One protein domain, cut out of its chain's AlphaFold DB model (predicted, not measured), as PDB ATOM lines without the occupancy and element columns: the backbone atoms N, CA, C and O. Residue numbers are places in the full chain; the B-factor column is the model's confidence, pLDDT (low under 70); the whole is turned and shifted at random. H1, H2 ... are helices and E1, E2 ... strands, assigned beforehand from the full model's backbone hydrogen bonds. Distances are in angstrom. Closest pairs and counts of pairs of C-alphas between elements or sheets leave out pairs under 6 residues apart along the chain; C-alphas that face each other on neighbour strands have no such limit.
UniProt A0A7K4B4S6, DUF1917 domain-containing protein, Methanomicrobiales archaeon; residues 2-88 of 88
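AT A GLANCE: This is residues 2 to 88 of the 88 residues of the protein "DUF1917 domain-containing protein" of Methanomicrobiales archaeon (UniProt A0A7K4B4S6). The model has little regular structure: a short two-stranded hairpin, E1 and E2, lies near the middle, with H1 and H2 towards one end and H3 apart amid long loops. Residues 22 to 30 of the hairpin's loop stick out. The 87 printed residues hold H1, E1, E2, H2 and H3 in that order, with an antiparallel sheet, E1 - E2; the class is mixed, with only 33 residues in named elements. The whole is compact, radius of gyration of the C-alphas 13.7 A, spanning 34 by 30 by 23 A.

HOW THE PARTS SIT: H1, residues 2 to 8, touches E1, residues 15 to 18; the closest C-alphas, of Thr 7 and Ser 15, are 6.1 A apart. E1 and E2, residues 34 to 37, form an antiparallel hairpin at 164 degrees; N 35 and O 17 are 2.8 A apart, within hydrogen-bond range. H2, residues 44 to 56, is near H1 and E2. H3, residues 68 to 72, is apart from H1, E1, E2 and H2. In H1, H2 and H3 every O i to N i+4 pair is within hydrogen-bond range.

IN THESE COORDINATES: H1 begins at C-alpha 2 (31.449, -10.390, -38.507). H2 is 18.1 A long, E1 10.7 A and E2 10.0 A. H3 ends at C-alpha 72 (42.784, -35.748, -45.295).

THE WHOLE: The C-alphas farthest apart, of Glu 9 and Gly 80, are 38.8 A apart. The printed part has no cut. The links E1 to E2 and H2 to H3 are long. Residue 88 has pLDDT under 70.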
ATOM      1  N   ARG A   2      32.806  -9.812 -38.388       96.56
ATOM      2  CA  ARG A   2      31.449 -10.390 -38.507       96.56
ATOM      3  C   ARG A   2      31.357 -11.928 -38.482       96.56
ATOM      4  O   ARG A   2      30.627 -12.458 -37.664       96.56
ATOM      5  N   ILE A   3      32.135 -12.640 -39.310       97.50
ATOM      6  CA  ILE A   3      32.147 -14.121 -39.319       97.50
ATOM      7  C   ILE A   3      32.536 -14.708 -37.958       97.50
ATOM      8  O   ILE A   3      31.875 -15.610 -37.473       97.50
ATOM      9  N   ARG A   4      33.588 -14.177 -37.326       97.56
ATOM     10  CA  ARG A   4      34.037 -14.631 -36.002       97.56
ATOM     11  C   ARG A   4      32.927 -14.453 -34.967       97.56
ATOM     12  O   ARG A   4      32.710 -15.358 -34.176       97.56
ATOM     13  N   ASP A   5      32.281 -13.292 -34.976       98.25
ATOM     14  CA  ASP A   5      31.280 -12.932 -33.969       98.25
ATOM     15  C   ASP A   5      30.036 -13.832 -34.107       98.25
ATOM     16  O   ASP A   5      29.642 -14.470 -33.141       98.25
ATOM     17  N   LEU A   6      29.534 -14.036 -35.331       98.25
ATOM     18  CA  LEU A   6      28.399 -14.934 -35.592       98.25
ATOM     19  C   LEU A   6      28.726 -16.417 -35.356       98.25
ATOM     20  O   LEU A   6      27.867 -17.188 -34.946       98.25
ATOM     21  N   THR A   7      29.970 -16.843 -35.598       98.25
ATOM     22  CA  THR A   7      30.425 -18.182 -35.189       98.25
ATOM     23  C   THR A   7      30.402 -18.328 -33.668       98.25
ATOM     24  O   THR A   7      29.978 -19.363 -33.172       98.25
ATOM     25  N   TRP A   8      30.838 -17.308 -32.923       97.94
ATOM     26  CA  TRP A   8      30.820 -17.325 -31.458       97.94
ATOM     27  C   TRP A   8      29.395 -17.342 -30.887       97.94
ATOM     28  O   TRP A   8      29.143 -18.010 -29.889       97.94
ATOM     29  N   GLU A   9      28.466 -16.648 -31.540       97.75
ATOM     30  CA  GLU A   9      27.047 -16.599 -31.168       97.75
ATOM     31  C   GLU A   9      26.274 -17.880 -31.536       97.75
ATOM     32  O   GLU A   9      25.129 -18.039 -31.124       97.75
ATOM     33  N   GLY A  10      26.886 -18.813 -32.277       96.06
ATOM     34  CA  GLY A  10      26.230 -20.046 -32.735       96.06
ATOM     35  C   GLY A  10      25.348 -19.867 -33.976       96.06
ATOM     36  O   GLY A  10      24.667 -20.800 -34.388       96.06
ATOM     37  N   GLU A  11      25.389 -18.693 -34.606       97.44
ATOM     38  CA  GLU A  11      24.605 -18.359 -35.801       97.44
ATOM     39  C   GLU A  11      25.229 -18.920 -37.089       97.44
ATOM     40  O   GLU A  11      24.549 -19.115 -38.093       97.44
ATOM     41  N   LEU A  12      26.529 -19.221 -37.084       97.56
ATOM     42  CA  LEU A  12      27.204 -19.932 -38.176       97.56
ATOM     43  C   LEU A  12      27.482 -21.392 -37.783       97.56
ATOM     44  O   LEU A  12      26.718 -22.000 -37.039       97.56
ATOM     45  N   GLY A  13      28.532 -21.988 -38.347       96.00
ATOM     46  CA  GLY A  13      28.976 -23.328 -37.985       96.00
ATOM     47  C   GLY A  13      29.850 -23.358 -36.724       96.00
ATOM     48  O   GLY A  13      30.081 -22.342 -36.077       96.00
ATOM     49  N   ILE A  14      30.401 -24.530 -36.415       97.69
ATOM     50  CA  ILE A  14      31.137 -24.826 -35.174       97.69
ATOM     51  C   ILE A  14      32.484 -24.107 -35.035       97.69
ATOM     52  O   ILE A  14      33.040 -24.018 -33.943       97.69
ATOM     53  N   SER A  15      33.069 -23.648 -36.140       98.00
ATOM     54  CA  SER A  15      34.299 -22.858 -36.119       98.00
ATOM     55  C   SER A  15      34.502 -22.123 -37.436       98.00
ATOM     56  O   SER A  15      33.949 -22.500 -38.472       98.00
ATOM     57  N   ALA A  16      35.347 -21.094 -37.410       97.94
ATOM     58  CA  ALA A  16      35.766 -20.384 -38.606       97.94
ATOM     59  C   ALA A  16      37.268 -20.082 -38.583       97.94
ATOM     60  O   ALA A  16      37.865 -19.873 -37.525       97.94
ATOM     61  N   LYS A  17      37.885 -20.052 -39.767       96.38
ATOM     62  CA  LYS A  17      39.305 -19.724 -39.969       96.38
ATOM     63  C   LYS A  17      39.458 -18.822 -41.185       96.38
ATOM     64  O   LYS A  17      38.654 -18.889 -42.107       96.38
ATOM     65  N   VAL A  18      40.498 -17.996 -41.211       95.19
ATOM     66  CA  VAL A  18      40.812 -17.127 -42.354       95.19
ATOM     67  C   VAL A  18      42.294 -17.213 -42.695       95.19
ATOM     68  O   VAL A  18      43.124 -17.369 -41.797       95.19
ATOM     69  N   SER A  19      42.627 -17.117 -43.984       92.69
ATOM     70  CA  SER A  19      44.007 -16.984 -44.455       92.69
ATOM     71  C   SER A  19      44.730 -15.848 -43.725       92.69
ATOM     72  O   SER A  19      44.171 -14.772 -43.507       92.69
ATOM     73  N   THR A  20      45.993 -16.069 -43.374       89.25
ATOM     74  CA  THR A  20      46.826 -15.049 -42.728       89.25
ATOM     75  C   THR A  20      47.500 -14.137 -43.763       89.25
ATOM     76  O   THR A  20      47.343 -14.293 -44.980       89.25
ATOM     77  N   ALA A  21      48.253 -13.145 -43.282       87.69
ATOM     78  CA  ALA A  21      49.030 -12.242 -44.129       87.69
ATOM     79  C   ALA A  21      50.277 -12.899 -44.753       87.69
ATOM     80  O   ALA A  21      50.880 -12.304 -45.640       87.69
ATOM     81  N   LYS A  22      50.662 -14.109 -44.315       88.44
ATOM     82  CA  LYS A  22      51.825 -14.818 -44.858       88.44
ATOM     83  C   LYS A  22      51.627 -15.067 -46.366       88.44
ATOM     84  O   LYS A  22      50.582 -15.615 -46.727       88.44
ATOM     85  N   PRO A  23      52.586 -14.683 -47.230       85.75
ATOM     86  CA  PRO A  23      52.536 -15.017 -48.648       85.75
ATOM     87  C   PRO A  23      52.501 -16.532 -48.857       85.75
ATOM     88  O   PRO A  23      53.218 -17.271 -48.177       85.75
ATOM     89  N   ASP A  24      51.672 -16.967 -49.798       85.25
ATOM     90  CA  ASP A  24      51.543 -18.361 -50.208       85.25
ATOM     91  C   ASP A  24      51.961 -18.459 -51.686       85.25
ATOM     92  O   ASP A  24      51.263 -17.904 -52.537       85.25
ATOM     93  N   PRO A  25      53.111 -19.087 -52.001       86.62
ATOM     94  CA  PRO A  25      53.600 -19.195 -53.376       86.62
ATOM     95  C   PRO A  25      52.697 -20.060 -54.266       86.62
ATOM     96  O   PRO A  25      52.761 -19.931 -55.485       86.62
ATOM     97  N   ASP A  26      51.844 -20.902 -53.673       82.50
ATOM     98  CA  ASP A  26      50.902 -21.759 -54.395       82.50
ATOM     99  C   ASP A  26      49.525 -21.090 -54.576       82.50
ATOM    100  O   ASP A  26      48.624 -21.647 -55.220       82.50
ATOM    101  N   ALA A  27      49.334 -19.884 -54.025       83.25
ATOM    102  CA  ALA A  27      48.100 -19.134 -54.194       83.25
ATOM    103  C   ALA A  27      47.919 -18.702 -55.655       83.25
ATOM    104  O   ALA A  27      48.816 -18.168 -56.303       83.25
ATOM    105  N   ARG A  28      46.705 -18.903 -56.177       82.56
ATOM    106  CA  ARG A  28      46.352 -18.504 -57.551       82.56
ATOM    107  C   ARG A  28      46.233 -16.990 -57.718       82.56
ATOM    108  O   ARG A  28      46.328 -16.502 -58.839       82.56
ATOM    109  N   ASP A  29      45.952 -16.283 -56.629       87.44
ATOM    110  CA  ASP A  29      45.746 -14.840 -56.571       87.44
ATOM    111  C   ASP A  29      45.855 -14.341 -55.119       87.44
ATOM    112  O   ASP A  29      46.154 -15.103 -54.200       87.44
ATOM    113  N   GLU A  30      45.611 -13.047 -54.909       88.25
ATOM    114  CA  GLU A  30      45.759 -12.384 -53.609       88.25
ATOM    115  C   GLU A  30      44.537 -12.522 -52.686       88.25
ATOM    116  O   GLU A  30      44.553 -12.022 -51.551       88.25
ATOM    117  N   ARG A  31      43.459 -13.182 -53.136       88.88
ATOM    118  CA  ARG A  31      42.237 -13.309 -52.338       88.88
ATOM    119  C   ARG A  31      42.515 -14.124 -51.084       88.88
ATOM    120  O   ARG A  31      43.247 -15.111 -51.075       88.88
ATOM    121  N   LYS A  32      41.874 -13.715 -49.995       89.31
ATOM    122  CA  LYS A  32      41.922 -14.429 -48.719       89.31
ATOM    123  C   LYS A  32      40.723 -15.359 -48.622       89.31
ATOM    124  O   LYS A  32      39.606 -14.975 -48.959       89.31
ATOM    125  N   VAL A  33      40.959 -16.578 -48.151       91.25
ATOM    126  CA  VAL A  33      39.914 -17.588 -47.991       91.25
ATOM    127  C   VAL A  33      39.432 -17.575 -46.549       91.25
ATOM    128  O   VAL A  33      40.234 -17.518 -45.616       91.25
ATOM    129  N   ILE A  34      38.115 -17.638 -46.371       95.56
ATOM    130  CA  ILE A  34      37.471 -17.886 -45.082       95.56
ATOM    131  C   ILE A  34      36.859 -19.285 -45.136       95.56
ATOM    132  O   ILE A  34      36.134 -19.611 -46.073       95.56
ATOM    133  N   TYR A  35      37.140 -20.094 -44.121       95.88
ATOM    134  CA  TYR A  35      36.485 -21.371 -43.870       95.88
ATOM    135  C   TYR A  35      35.472 -21.198 -42.743       95.88
ATOM    136  O   TYR A  35      35.806 -20.605 -41.717       95.88
ATOM    137  N   VAL A  36      34.276 -21.752 -42.921       98.06
ATOM    138  CA  VAL A  36      33.281 -21.966 -41.864       98.06
ATOM    139  C   VAL A  36      32.962 -23.455 -41.868       98.06
ATOM    140  O   VAL A  36      32.662 -24.012 -42.923       98.06
ATOM    141  N   TYR A  37      33.099 -24.109 -40.720       98.00
ATOM    142  CA  TYR A  37      32.946 -25.557 -40.585       98.00
ATOM    143  C   TYR A  37      31.576 -25.895 -40.002       98.00
ATOM    144  O   TYR A  37      31.209 -25.308 -38.990       98.00
ATOM    145  N   THR A  38      30.863 -26.862 -40.576       98.25
ATOM    146  CA  THR A  38      29.718 -27.518 -39.918       98.25
ATOM    147  C   THR A  38      30.190 -28.757 -39.158       98.25
ATOM    148  O   THR A  38      31.296 -29.251 -39.404       98.25
ATOM    149  N   ALA A  39      29.394 -29.220 -38.192       97.38
ATOM    150  CA  ALA A  39      29.724 -30.408 -37.401       97.38
ATOM    151  C   ALA A  39      29.596 -31.690 -38.228       97.38
ATOM    152  O   ALA A  39      30.478 -32.547 -38.194       97.38
ATOM    153  N   ASP A  40      28.511 -31.766 -38.993       97.44
ATOM    154  CA  ASP A  40      28.182 -32.868 -39.877       97.44
ATOM    155  C   ASP A  40      27.999 -32.330 -41.301       97.44
ATOM    156  O   ASP A  40      27.518 -31.214 -41.512       97.44
ATOM    157  N   TRP A  41      28.468 -33.094 -42.280       96.75
ATOM    158  CA  TRP A  41      28.276 -32.789 -43.694       96.75
ATOM    159  C   TRP A  41      27.026 -33.467 -44.255       96.75
ATOM    160  O   TRP A  41      26.565 -33.049 -45.311       96.75
ATOM    161  N   GLU A  42      26.511 -34.502 -43.582       96.94
ATOM    162  CA  GLU A  42      25.284 -35.210 -43.960       96.94
ATOM    163  C   GLU A  42      24.029 -34.464 -43.482       96.94
ATOM    164  O   GLU A  42      22.957 -34.633 -44.064       96.94
ATOM    165  N   ASP A  43      24.167 -33.577 -42.489       97.69
ATOM    166  CA  ASP A  43      23.134 -32.617 -42.084       97.69
ATOM    167  C   ASP A  43      23.032 -31.469 -43.103       97.69
ATOM    168  O   ASP A  43      23.475 -30.336 -42.893       97.69
ATOM    169  N   GLU A  44      22.471 -31.789 -44.270       97.06
ATOM    170  CA  GLU A  44      22.232 -30.823 -45.341       97.06
ATOM    171  C   GLU A  44      21.427 -29.592 -44.876       97.06
ATOM    172  O   GLU A  44      21.807 -28.480 -45.259       97.06
ATOM    173  N   PRO A  45      20.370 -29.721 -44.043       97.69
ATOM    174  CA  PRO A  45      19.688 -28.567 -43.468       97.69
ATOM    175  C   PRO A  45      20.620 -27.590 -42.735       97.69
ATOM    176  O   PRO A  45      20.555 -26.392 -43.023       97.69
ATOM    177  N   ASP A  46      21.509 -28.054 -41.848       97.88
ATOM    178  CA  ASP A  46      22.463 -27.160 -41.168       97.88
ATOM    179  C   ASP A  46      23.487 -26.563 -42.145       97.88
ATOM    180  O   ASP A  46      23.765 -25.361 -42.105       97.88
ATOM    181  N   VAL A  47      23.991 -27.357 -43.097       98.00
ATOM    182  CA  VAL A  47      24.909 -26.861 -44.137       98.00
ATOM    183  C   VAL A  47      24.283 -25.719 -44.937       98.00
ATOM    184  O   VAL A  47      24.924 -24.682 -45.162       98.00
ATOM    185  N   MET A  48      23.029 -25.877 -45.358       97.31
ATOM    186  CA  MET A  48      22.320 -24.853 -46.121       97.31
ATOM    187  C   MET A  48      21.938 -23.654 -45.252       97.31
ATOM    188  O   MET A  48      22.059 -22.525 -45.729       97.31
ATOM    189  N   ARG A  49      21.580 -23.859 -43.978       97.81
ATOM    190  CA  ARG A  49      21.354 -22.776 -43.006       97.81
ATOM    191  C   ARG A  49      22.596 -21.898 -42.866       97.81
ATOM    192  O   ARG A  49      22.509 -20.688 -43.045       97.81
ATOM    193  N   VAL A  50      23.768 -22.494 -42.627       98.06
ATOM    194  CA  VAL A  50      25.038 -21.752 -42.527       98.06
ATOM    195  C   VAL A  50      25.334 -20.996 -43.821       98.06
ATOM    196  O   VAL A  50      25.754 -19.838 -43.785       98.06
ATOM    197  N   ARG A  51      25.105 -21.622 -44.982       96.94
ATOM    198  CA  ARG A  51      25.283 -20.959 -46.279       96.94
ATOM    199  C   ARG A  51      24.352 -19.756 -46.438       96.94
ATOM    200  O   ARG A  51      24.813 -18.720 -46.913       96.94
ATOM    201  N   GLU A  52      23.079 -19.883 -46.087       97.12
ATOM    202  CA  GLU A  52      22.112 -18.791 -46.215       97.12
ATOM    203  C   GLU A  52      22.430 -17.650 -45.250       97.12
ATOM    204  O   GLU A  52      22.415 -16.489 -45.644       97.12
ATOM    205  N   GLU A  53      22.865 -17.958 -44.031       97.94
ATOM    206  CA  GLU A  53      23.345 -16.937 -43.101       97.94
ATOM    207  C   GLU A  53      24.550 -16.170 -43.663       97.94
ATOM    208  O   GLU A  53      24.589 -14.941 -43.591       97.94
ATOM    209  N   LEU A  54      25.493 -16.853 -44.327       97.50
ATOM    210  CA  LEU A  54      26.590 -16.193 -45.049       97.50
ATOM    211  C   LEU A  54      26.083 -15.272 -46.176       97.50
ATOM    212  O   LEU A  54      26.619 -14.173 -46.355       97.50
ATOM    213  N   ARG A  55      25.045 -15.678 -46.919       96.94
ATOM    214  CA  ARG A  55      24.404 -14.847 -47.957       96.94
ATOM    215  C   ARG A  55      23.731 -13.620 -47.352       96.94
ATOM    216  O   ARG A  55      24.009 -12.499 -47.781       96.94
ATOM    217  N   ARG A  56      22.926 -13.812 -46.307       97.31
ATOM    218  CA  ARG A  56      22.191 -12.764 -45.587       97.31
ATOM    219  C   ARG A  56      23.108 -11.656 -45.073       97.31
ATOM    220  O   ARG A  56      22.734 -10.484 -45.070       97.31
ATOM    221  N   ILE A  57      24.332 -12.000 -44.673       96.62
ATOM    222  CA  ILE A  57      25.333 -11.030 -44.206       96.62
ATOM    223  C   ILE A  57      26.185 -10.400 -45.322       96.62
ATOM    224  O   ILE A  57      27.088  -9.613 -45.018       96.62
ATOM    225  N   GLY A  58      25.893 -10.706 -46.587       96.62
ATOM    226  CA  GLY A  58      26.474 -10.063 -47.766       96.62
ATOM    227  C   GLY A  58      27.599 -10.836 -48.458       96.62
ATOM    228  O   GLY A  58      28.239 -10.279 -49.350       96.62
ATOM    229  N   ILE A  59      27.870 -12.095 -48.091       95.25
ATOM    230  CA  ILE A  59      28.845 -12.923 -48.815       95.25
ATOM    231  C   ILE A  59      28.167 -13.494 -50.060       95.25
ATOM    232  O   ILE A  59      27.570 -14.565 -50.017       95.25
ATOM    233  N   ASN A  60      28.256 -12.765 -51.176       93.25
ATOM    234  CA  ASN A  60      27.553 -13.076 -52.429       93.25
ATOM    235  C   ASN A  60      28.408 -13.816 -53.476       93.25
ATOM    236  O   ASN A  60      27.871 -14.339 -54.451       93.25
ATOM    237  N   ASP A  61      29.710 -13.981 -53.232       90.94
ATOM    238  CA  ASP A  61      30.604 -14.778 -54.083       90.94
ATOM    239  C   ASP A  61      30.229 -16.266 -54.114       90.94
ATOM    240  O   ASP A  61      29.426 -16.757 -53.322       90.94
ATOM    241  N   ARG A  62      30.815 -17.053 -55.018       91.38
ATOM    242  CA  ARG A  62      30.591 -18.503 -55.004       91.38
ATOM    243  C   ARG A  62      31.080 -19.119 -53.683       91.38
ATOM    244  O   ARG A  62      32.265 -19.051 -53.375       91.38
ATOM    245  N   ILE A  63      30.180 -19.787 -52.959       94.31
ATOM    246  CA  ILE A  63      30.485 -20.533 -51.730       94.31
ATOM    247  C   ILE A  63      30.521 -22.020 -52.087       94.31
ATOM    248  O   ILE A  63      29.532 -22.560 -52.582       94.31
ATOM    249  N   GLY A  64      31.666 -22.669 -51.885       94.06
ATOM    250  CA  GLY A  64      31.813 -24.113 -52.066       94.06
ATOM    251  C   GLY A  64      31.900 -24.826 -50.725       94.06
ATOM    252  O   GLY A  64      32.577 -24.343 -49.820       94.06
ATOM    253  N   TYR A  65      31.271 -25.993 -50.618       96.12
ATOM    254  CA  TYR A  65      31.430 -26.878 -49.469       96.12
ATOM    255  C   TYR A  65      32.364 -28.042 -49.822       96.12
ATOM    256  O   TYR A  65      32.132 -28.748 -50.803       96.12
ATOM    257  N   LYS A  66      33.423 -28.258 -49.044       95.44
ATOM    258  CA  LYS A  66      34.360 -29.386 -49.191       95.44
ATOM    259  C   LYS A  66      34.395 -30.145 -47.869       95.44
ATOM    260  O   LYS A  66      34.542 -29.508 -46.829       95.44
ATOM    261  N   ARG A  67      34.302 -31.478 -47.898       95.56
ATOM    262  CA  ARG A  67      34.353 -32.272 -46.667       95.56
ATOM    263  C   ARG A  67      35.805 -32.417 -46.217       95.56
ATOM    264  O   ARG A  67      36.756 -32.358 -47.004       95.56
ATOM    265  N   ASN A  68      35.993 -32.656 -44.925       93.81
ATOM    266  CA  ASN A  68      37.335 -32.852 -44.378       93.81
ATOM    267  C   ASN A  68      38.004 -34.119 -44.929       93.81
ATOM    268  O   ASN A  68      39.226 -34.142 -45.063       93.81
ATOM    269  N   ILE A  69      37.226 -35.138 -45.320       93.62
ATOM    270  CA  ILE A  69      37.772 -36.389 -45.857       93.62
ATOM    271  C   ILE A  69      38.556 -36.188 -47.159       93.62
ATOM    272  O   ILE A  69      39.611 -36.798 -47.313       93.62
ATOM    273  N   GLU A  70      38.125 -35.292 -48.057       93.56
ATOM    274  CA  GLU A  70      38.917 -34.953 -49.250       93.56
ATOM    275  C   GLU A  70      40.240 -34.282 -48.857       93.56
ATOM    276  O   GLU A  70      41.279 -34.554 -49.451       93.56
ATOM    277  N   THR A  71      40.237 -33.419 -47.839       88.56
ATOM    278  CA  THR A  71      41.465 -32.766 -47.355       88.56
ATOM    279  C   THR A  71      42.428 -33.769 -46.719       88.56
ATOM    280  O   THR A  71      43.612 -33.741 -47.046       88.56
ATOM    281  N   PHE A  72      41.945 -34.697 -45.888       91.44
ATOM    282  CA  PHE A  72      42.784 -35.748 -45.295       91.44
ATOM    283  C   PHE A  72      43.354 -36.719 -46.333       91.44
ATOM    284  O   PHE A  72      44.455 -37.231 -46.154       91.44
ATOM    285  N   LYS A  73      42.645 -36.930 -47.445       92.81
ATOM    286  CA  LYS A  73      43.126 -37.713 -48.592       92.81
ATOM    287  C   LYS A  73      44.074 -36.936 -49.516       92.81
ATOM    288  O   LYS A  73      44.516 -37.482 -50.523       92.81
ATOM    289  N   GLY A  74      44.371 -35.668 -49.219       89.75
ATOM    290  CA  GLY A  74      45.204 -34.817 -50.072       89.75
ATOM    291  C   GLY A  74      44.546 -34.466 -51.409       89.75
ATOM    292  O   GLY A  74      45.231 -34.189 -52.391       89.75
ATOM    293  N   GLU A  75      43.215 -34.491 -51.484       89.06
ATOM    294  CA  GLU A  75      42.490 -34.223 -52.717       89.06
ATOM    295  C   GLU A  75      42.245 -32.728 -52.903       89.06
ATOM    296  O   GLU A  75      41.540 -32.070 -52.128       89.06
ATOM    297  N   TYR A  76      42.790 -32.200 -53.994       84.38
ATOM    298  CA  TYR A  76      42.628 -30.815 -54.411       84.38
ATOM    299  C   TYR A  76      42.048 -30.736 -55.820       84.38
ATOM    300  O   TYR A  76      42.160 -31.669 -56.620       84.38
ATOM    301  N   SER A  77      41.407 -29.605 -56.121       83.12
ATOM    302  CA  SER A  77      40.888 -29.340 -57.459       83.12
ATOM    303  C   SER A  77      42.038 -29.235 -58.460       83.12
ATOM    304  O   SER A  77      42.869 -28.330 -58.366       83.12
ATOM    305  N   ALA A  78      42.019 -30.107 -59.460       82.12
ATOM    306  CA  ALA A  78      42.908 -30.091 -60.616       82.12
ATOM    307  C   ALA A  78      42.068 -30.031 -61.898       82.12
ATOM    308  O   ALA A  78      40.836 -30.107 -61.852       82.12
ATOM    309  N   ARG A  79      42.703 -29.882 -63.065       77.94
ATOM    310  CA  ARG A  79      41.984 -29.900 -64.347       77.94
ATOM    311  C   ARG A  79      41.173 -31.206 -64.454       77.94
ATOM    312  O   ARG A  79      41.746 -32.284 -64.395       77.94
ATOM    313  N   GLY A  80      39.845 -31.095 -64.553       80.06
ATOM    314  CA  GLY A  80      38.924 -32.241 -64.612       80.06
ATOM    315  C   GLY A  80      38.508 -32.849 -63.262       80.06
ATOM    316  O   GLY A  80      37.621 -33.696 -63.251       80.06
ATOM    317  N   LYS A  81      39.067 -32.402 -62.125       81.94
ATOM    318  CA  LYS A  81      38.715 -32.891 -60.777       81.94
ATOM    319  C   LYS A  81      38.104 -31.774 -59.929       81.94
ATOM    320  O   LYS A  81      38.777 -30.795 -59.608       81.94
ATOM    321  N   LYS A  82      36.837 -31.935 -59.533       85.06
ATOM    322  CA  LYS A  82      36.171 -31.096 -58.523       85.06
ATOM    323  C   LYS A  82      36.183 -31.826 -57.182       85.06
ATOM    324  O   LYS A  82      35.901 -33.015 -57.138       85.06
ATOM    325  N   VAL A  83      36.490 -31.105 -56.107       89.31
ATOM    326  CA  VAL A  83      36.450 -31.626 -54.721       89.31
ATOM    327  C   VAL A  83      35.402 -30.915 -53.860       89.31
ATOM    328  O   VAL A  83      35.419 -31.002 -52.640       89.31
ATOM    329  N   THR A  84      34.508 -30.160 -54.494       90.75
ATOM    330  CA  THR A  84      33.368 -29.511 -53.843       90.75
ATOM    331  C   THR A  84      32.192 -30.479 -53.848       90.75
ATOM    332  O   THR A  84      31.843 -30.986 -54.911       90.75
ATOM    333  N   PHE A  85      31.608 -30.719 -52.677       92.44
ATOM    334  CA  PHE A  85      30.467 -31.605 -52.486       92.44
ATOM    335  C   PHE A  85      29.155 -30.854 -52.743       92.44
ATOM    336  O   PHE A  85      28.532 -31.063 -53.779       92.44
ATOM    337  N   TYR A  86      28.799 -29.889 -51.887       89.12
ATOM    338  CA  TYR A  86      27.714 -28.957 -52.196       89.12
ATOM    339  C   TYR A  86      28.251 -27.819 -53.058       89.12
ATOM    340  O   TYR A  86      29.047 -26.984 -52.607       89.12
ATOM    341  N   SER A  87      27.833 -27.799 -54.321       73.75
ATOM    342  CA  SER A  87      28.073 -26.681 -55.224       73.75
ATOM    343  C   SER A  87      26.843 -25.789 -55.312       73.75
ATOM    344  O   SER A  87      25.737 -26.281 -55.518       73.75
ATOM    345  N   ALA A  88      27.069 -24.480 -55.235       56.12
ATOM    346  CA  ALA A  88      26.288 -23.519 -56.002       56.12
ATOM    347  C   ALA A  88      26.817 -23.468 -57.444       56.12
ATOM    348  O   ALA A  88      28.071 -23.532 -57.629       56.12
TER     349      ALA A  88